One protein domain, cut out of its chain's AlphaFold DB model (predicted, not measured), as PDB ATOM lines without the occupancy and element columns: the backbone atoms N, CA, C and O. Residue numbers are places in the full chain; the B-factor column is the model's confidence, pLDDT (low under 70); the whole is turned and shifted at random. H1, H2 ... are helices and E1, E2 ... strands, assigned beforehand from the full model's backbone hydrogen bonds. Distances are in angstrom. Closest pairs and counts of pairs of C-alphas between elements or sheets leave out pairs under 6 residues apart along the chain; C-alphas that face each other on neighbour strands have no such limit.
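This is residues 6 to 55 of the 449 residues of an uncharacterized protein of Bacillus sp. UMB0728 (UniProt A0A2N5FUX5). With little regular structure, this is a small domain built mostly of loops: a short hairpin, E1 and E2, with the short helix H1 at one end of the longest axis and a long loop, residues 31 to 55, reaching to the other end and folding back. The printed part has 50 residues, 12 of them in named elements, in the order H1, E1, E2; the class is mixed, and the two-strand sheet E1 - E2 is antiparallel. It is compact and rounded, with a radius of gyration of the C-alphas of 10.2 A and spans of 28 by 22 by 15 A.

In H1, residues 6 to 11, every O i to N i+4 pair is within hydrogen-bond range. E1, residues 19 to 21, and E2, residues 28 to 30, form a hairpin, antiparallel at 143 degrees; N 20 and O 29 are 2.9 A apart, within hydrogen-bond range. The closest C-alphas of H1 and E2, Met 11 and Pro 30, are 7.2 A apart.

H1 is 8.7 A long from C-alpha 6 at (176.500, 114.390, 170.678); E1 and E2 are 7.1 A each, E2 ending at C-alpha 30 (182.134, 120.800, 181.803).

The C-alphas farthest apart, Asn 9 and Arg 41, are 29.2 A apart. The printed part has no cut, both links are short, and no printed residue is under 70 in pLDDT.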
ATOM      1  N   GLN A   6     175.214 113.754 170.951       74.44
ATOM      2  CA  GLN A   6     176.500 114.390 170.678       74.44
ATOM      3  C   GLN A   6     177.082 115.078 171.923       74.44
ATOM      4  O   GLN A   6     178.272 114.942 172.198       74.44
ATOM      5  N   GLU A   7     176.269 115.811 172.689       81.38
ATOM      6  CA  GLU A   7     176.702 116.456 173.934       81.38
ATOM      7  C   GLU A   7     177.077 115.417 174.997       81.38
ATOM      8  O   GLU A   7     178.126 115.552 175.621       81.38
ATOM      9  N   LEU A   8     176.270 114.363 175.162       83.06
ATOM     10  CA  LEU A   8     176.552 113.265 176.088       83.06
ATOM     11  C   LEU A   8     177.846 112.538 175.720       83.06
ATOM     12  O   LEU A   8     178.645 112.229 176.600       83.06
ATOM     13  N   ASN A   9     178.089 112.307 174.428       78.88
ATOM     14  CA  ASN A   9     179.314 111.666 173.968       78.88
ATOM     15  C   ASN A   9     180.553 112.548 174.187       78.88
ATOM     16  O   ASN A   9     181.589 112.042 174.597       78.88
ATOM     17  N   LEU A  10     180.440 113.865 173.984       80.25
ATOM     18  CA  LEU A  10     181.524 114.824 174.242       80.25
ATOM     19  C   LEU A  10     181.822 115.030 175.733       80.25
ATOM     20  O   LEU A  10     182.890 115.529 176.075       80.25
ATOM     21  N   MET A  11     180.882 114.697 176.618       84.25
ATOM     22  CA  MET A  11     181.109 114.725 178.064       84.25
ATOM     23  C   MET A  11     181.848 113.487 178.578       84.25
ATOM     24  O   MET A  11     182.366 113.544 179.694       84.25
ATOM     25  N   LYS A  12     181.923 112.406 177.786       78.69
ATOM     26  CA  LYS A  12     182.675 111.204 178.154       78.69
ATOM     27  C   LYS A  12     184.170 111.518 178.214       78.69
ATOM     28  O   LYS A  12     184.734 112.016 177.243       78.69
ATOM     29  N   GLY A  13     184.807 111.238 179.345       75.19
ATOM     30  CA  GLY A  13     186.200 111.598 179.628       75.19
ATOM     31  C   GLY A  13     186.404 113.017 180.181       75.19
ATOM     32  O   GLY A  13     187.546 113.441 180.348       75.19
ATOM     33  N   LEU A  14     185.327 113.767 180.451       81.94
ATOM     34  CA  LEU A  14     185.354 115.090 181.095       81.94
ATOM     35  C   LEU A  14     184.521 115.119 182.388       81.94
ATOM     36  O   LEU A  14     184.157 116.197 182.868       81.94
ATOM     37  N   GLU A  15     184.177 113.955 182.939       84.50
ATOM     38  CA  GLU A  15     183.261 113.808 184.071       84.50
ATOM     39  C   GLU A  15     183.786 114.483 185.341       84.50
ATOM     40  O   GLU A  15     182.990 115.069 186.081       84.50
ATOM     41  N   ASP A  16     185.108 114.463 185.528       84.62
ATOM     42  CA  ASP A  16     185.805 114.997 186.703       84.62
ATOM     43  C   ASP A  16     186.058 116.512 186.633       84.62
ATOM     44  O   ASP A  16     186.508 117.124 187.605       84.62
ATOM     45  N   LEU A  17     185.775 117.157 185.493       87.69
ATOM     46  CA  LEU A  17     185.951 118.601 185.363       87.69
ATOM     47  C   LEU A  17     184.829 119.375 186.073       87.69
ATOM     48  O   LEU A  17     183.658 118.981 186.014       87.69
ATOM     49  N   PRO A  18     185.138 120.543 186.674       89.00
ATOM     50  CA  PRO A  18     184.119 121.413 187.247       89.00
ATOM     51  C   PRO A  18     183.106 121.817 186.171       89.00
ATOM     52  O   PRO A  18     183.472 122.101 185.032       89.00
ATOM     53  N   LYS A  19     181.817 121.849 186.521       93.25
ATOM     54  CA  LYS A  19     180.727 122.166 185.586       93.25
ATOM     55  C   LYS A  19     180.148 123.543 185.881       93.25
ATOM     56  O   LYS A  19     180.036 123.934 187.041       93.25
ATOM     57  N   LYS A  20     179.733 124.266 184.838       93.44
ATOM     58  CA  LYS A  20     179.041 125.556 184.984       93.44
ATOM     59  C   LYS A  20     177.874 125.713 184.008       93.44
ATOM     60  O   LYS A  20     177.928 125.155 182.908       93.44
ATOM     61  N   PRO A  21     176.826 126.476 184.372       94.38
ATOM     62  CA  PRO A  21     175.726 126.756 183.462       94.38
ATOM     63  C   PRO A  21     176.137 127.773 182.391       94.38
ATOM     64  O   PRO A  21     176.767 128.794 182.673       94.38
ATOM     65  N   CYS A  22     175.725 127.533 181.149       92.38
ATOM     66  CA  CYS A  22     175.740 128.558 180.112       92.38
ATOM     67  C   CYS A  22     174.715 129.652 180.446       92.38
ATOM     68  O   CYS A  22     173.541 129.355 180.616       92.38
ATOM     69  N   LYS A  23     175.100 130.933 180.433       92.44
ATOM     70  CA  LYS A  23     174.181 132.059 180.706       92.44
ATOM     71  C   LYS A  23     173.028 132.225 179.703       92.44
ATOM     72  O   LYS A  23     172.151 133.040 179.949       92.44
ATOM     73  N   VAL A  24     173.051 131.513 178.572       91.50
ATOM     74  CA  VAL A  24     172.022 131.618 177.522       91.50
ATOM     75  C   VAL A  24     171.108 130.399 177.509       91.50
ATOM     76  O   VAL A  24     169.919 130.539 177.746       91.50
ATOM     77  N   CYS A  25     171.642 129.200 177.257       90.38
ATOM     78  CA  CYS A  25     170.817 127.984 177.224       90.38
ATOM     79  C   CYS A  25     170.642 127.311 178.589       90.38
ATOM     80  O   CYS A  25     169.974 126.287 178.663       90.38
ATOM     81  N   LEU A  26     171.287 127.827 179.641       90.44
ATOM     82  CA  LEU A  26     171.260 127.315 181.018       90.44
ATOM     83  C   LEU A  26     171.794 125.885 181.211       90.44
ATOM     84  O   LEU A  26     171.944 125.454 182.352       90.44
ATOM     85  N   LYS A  27     172.189 125.185 180.136       91.25
ATOM     86  CA  LYS A  27     172.820 123.857 180.193       91.25
ATOM     87  C   LYS A  27     174.082 123.878 181.055       91.25
ATOM     88  O   LYS A  27     174.928 124.761 180.891       91.25
ATOM     89  N   VAL A  28     174.212 122.883 181.934       92.69
ATOM     90  CA  VAL A  28     175.347 122.713 182.852       92.69
ATOM     91  C   VAL A  28     176.405 121.854 182.166       92.69
ATOM     92  O   VAL A  28     176.220 120.657 181.985       92.69
ATOM     93  N   LEU A  29     177.509 122.473 181.749       92.88
ATOM     94  CA  LEU A  29     178.522 121.847 180.894       92.88
ATOM     95  C   LEU A  29     179.892 121.818 181.596       92.88
ATOM     96  O   LEU A  29     180.186 122.744 182.363       92.88
ATOM     97  N   PRO A  30     180.753 120.815 181.324       93.00
ATOM     98  CA  PRO A  30     182.134 120.800 181.803       93.00
ATOM     99  C   PRO A  30     182.913 122.045 181.368       93.00
ATOM    100  O   PRO A  30     182.919 122.411 180.185       93.00
ATOM    101  N   VAL A  31     183.597 122.691 182.312       91.56
ATOM    102  CA  VAL A  31     184.478 123.835 182.065       91.56
ATOM    103  C   VAL A  31     185.710 123.343 181.318       91.56
ATOM    104  O   VAL A  31     186.682 122.865 181.892       91.56
ATOM    105  N   SER A  32     185.634 123.426 179.997       88.25
ATOM    106  CA  SER A  32     186.657 122.936 179.087       88.25
ATOM    107  C   SER A  32     186.659 123.756 177.804       88.25
ATOM    108  O   SER A  32     185.675 124.414 177.442       88.25
ATOM    109  N   ASN A  33     187.758 123.647 177.062       83.50
ATOM    110  CA  ASN A  33     187.873 124.204 175.722       83.50
ATOM    111  C   ASN A  33     186.958 123.509 174.701       83.50
ATOM    112  O   ASN A  33     186.848 124.026 173.595       83.50
ATOM    113  N   VAL A  34     186.305 122.389 175.037       85.56
ATOM    114  CA  VAL A  34     185.292 121.718 174.206       85.56
ATOM    115  C   VAL A  34     184.019 122.564 174.181       85.56
ATOM    116  O   VAL A  34     183.579 122.982 173.104       85.56
ATOM    117  N   PHE A  35     183.495 122.916 175.362       89.19
ATOM    118  CA  PHE A  35     182.196 123.582 175.523       89.19
ATOM    119  C   PHE A  35     182.267 125.116 175.595       89.19
ATOM    120  O   PHE A  35     181.316 125.794 175.185       89.19
ATOM    121  N   PHE A  36     183.394 125.682 176.043       90.88
ATOM    122  CA  PHE A  36     183.582 127.127 176.230       90.88
ATOM    123  C   PHE A  36     184.852 127.636 175.531       90.88
ATOM    124  O   PHE A  36     185.775 126.876 175.240       90.88
ATOM    125  N   ARG A  37     184.907 128.937 175.213       85.31
ATOM    126  CA  ARG A  37     186.138 129.578 174.720       85.31
ATOM    127  C   ARG A  37     186.970 130.112 175.894       85.31
ATOM    128  O   ARG A  37     186.366 130.591 176.855       85.31
ATOM    129  N   PRO A  38     188.313 130.060 175.820       85.62
ATOM    130  CA  PRO A  38     189.167 130.662 176.836       85.62
ATOM    131  C   PRO A  38     188.950 132.177 176.939       85.62
ATOM    132  O   PRO A  38     188.931 132.872 175.924       85.62
ATOM    133  N   GLU A  39     188.820 132.685 178.161       88.00
ATOM    134  CA  GLU A  39     188.707 134.105 178.496       88.00
ATOM    135  C   GLU A  39     189.459 134.353 179.805       88.00
ATOM    136  O   GLU A  39     188.991 134.011 180.892       88.00
ATOM    137  N   LYS A  40     190.645 134.958 179.687       83.38
ATOM    138  CA  LYS A  40     191.599 135.127 180.794       83.38
ATOM    139  C   LYS A  40     191.057 135.987 181.944       83.38
ATOM    140  O   LYS A  40     191.615 135.950 183.031       83.38
ATOM    141  N   ARG A  41     189.990 136.761 181.713       85.12
ATOM    142  CA  ARG A  41     189.353 137.615 182.729       85.12
ATOM    143  C   ARG A  41     188.371 136.873 183.640       85.12
ATOM    144  O   ARG A  41     187.927 137.450 184.627       85.12
ATOM    145  N   GLN A  42     187.976 135.641 183.313       84.50
ATOM    146  CA  GLN A  42     187.070 134.846 184.150       84.50
ATOM    147  C   GLN A  42     187.864 133.967 185.122       84.50
ATOM    148  O   GLN A  42     188.929 133.468 184.773       84.50
ATOM    149  N   LYS A  43     187.333 133.752 186.336       84.25
ATOM    150  CA  LYS A  43     188.011 132.998 187.412       84.25
ATOM    151  C   LYS A  43     188.385 131.570 187.003       84.25
ATOM    152  O   LYS A  43     189.393 131.048 187.459       84.25
ATOM    153  N   ASP A  44     187.578 130.954 186.150       84.88
ATOM    154  CA  ASP A  44     187.818 129.612 185.620       84.88
ATOM    155  C   ASP A  44     188.548 129.614 184.266       84.88
ATOM    156  O   ASP A  44     188.794 128.555 183.699       84.88
ATOM    157  N   GLY A  45     188.908 130.789 183.744       87.56
ATOM    158  CA  GLY A  45     189.603 130.951 182.472       87.56
ATOM    159  C   GLY A  45     188.733 130.748 181.231       87.56
ATOM    160  O   GLY A  45     189.280 130.724 180.127       87.56
ATOM    161  N   PHE A  46     187.406 130.621 181.363       91.81
ATOM    162  CA  PHE A  46     186.484 130.376 180.250       91.81
ATOM    163  C   PHE A  46     185.277 131.319 180.258       91.81
ATOM    164  O   PHE A  46     184.761 131.722 181.296       91.81
ATOM    165  N   GLU A  47     184.737 131.626 179.081       92.19
ATOM    166  CA  GLU A  47     183.525 132.444 178.959       92.19
ATOM    167  C   GLU A  47     182.304 131.824 179.666       92.19
ATOM    168  O   GLU A  47     182.200 130.611 179.832       92.19
ATOM    169  N   ASN A  48     181.325 132.658 180.034       91.94
ATOM    170  CA  ASN A  48     180.078 132.215 180.681       91.94
ATOM    171  C   ASN A  48     178.981 131.785 179.687       91.94
ATOM    172  O   ASN A  48     177.866 131.456 180.088       91.94
ATOM    173  N   LYS A  49     179.270 131.823 178.385       93.69
ATOM    174  CA  LYS A  49     178.365 131.448 177.296       93.69
ATOM    175  C   LYS A  49     178.995 130.290 176.524       93.69
ATOM    176  O   LYS A  49     180.161 130.377 176.149       93.69
ATOM    177  N   CYS A  50     178.252 129.205 176.302       90.12
ATOM    178  CA  CYS A  50     178.764 128.051 175.564       90.12
ATOM    179  C   CYS A  50     178.975 128.389 174.081       90.12
ATOM    180  O   CYS A  50     178.363 129.319 173.539       90.12
ATOM    181  N   LYS A  51     179.831 127.616 173.405       87.25
ATOM    182  CA  LYS A  51     180.163 127.839 171.988       87.25
ATOM    183  C   LYS A  51     178.941 127.819 171.068       87.25
ATOM    184  O   LYS A  51     178.867 128.667 170.184       87.25
ATOM    185  N   VAL A  52     177.982 126.920 171.305       85.88
ATOM    186  CA  VAL A  52     176.769 126.800 170.476       85.88
ATOM    187  C   VAL A  52     175.909 128.051 170.553       85.88
ATOM    188  O   VAL A  52     175.596 128.648 169.529       85.88
ATOM    189  N   CYS A  53     175.619 128.554 171.755       85.56
ATOM    190  CA  CYS A  53     174.851 129.794 171.895       85.56
ATOM    191  C   CYS A  53     175.568 131.017 171.301       85.56
ATOM    192  O   CYS A  53     174.944 132.061 171.100       85.56
ATOM    193  N   ARG A  54     176.885 130.939 171.072       80.06
ATOM    194  CA  ARG A  54     177.676 131.975 170.392       80.06
ATOM    195  C   ARG A  54     177.630 131.858 168.858       80.06
ATOM    196  O   ARG A  54     178.230 132.691 168.191       80.06
ATOM    197  N   GLY A  55     176.956 130.849 168.307       70.25
ATOM    198  CA  GLY A  55     176.939 130.558 166.870       70.25
ATOM    199  C   GLY A  55     178.113 129.697 166.394       70.25
ATOM    200  O   GLY A  55     178.423 129.692 165.209       70.25
TER     201      GLY A  55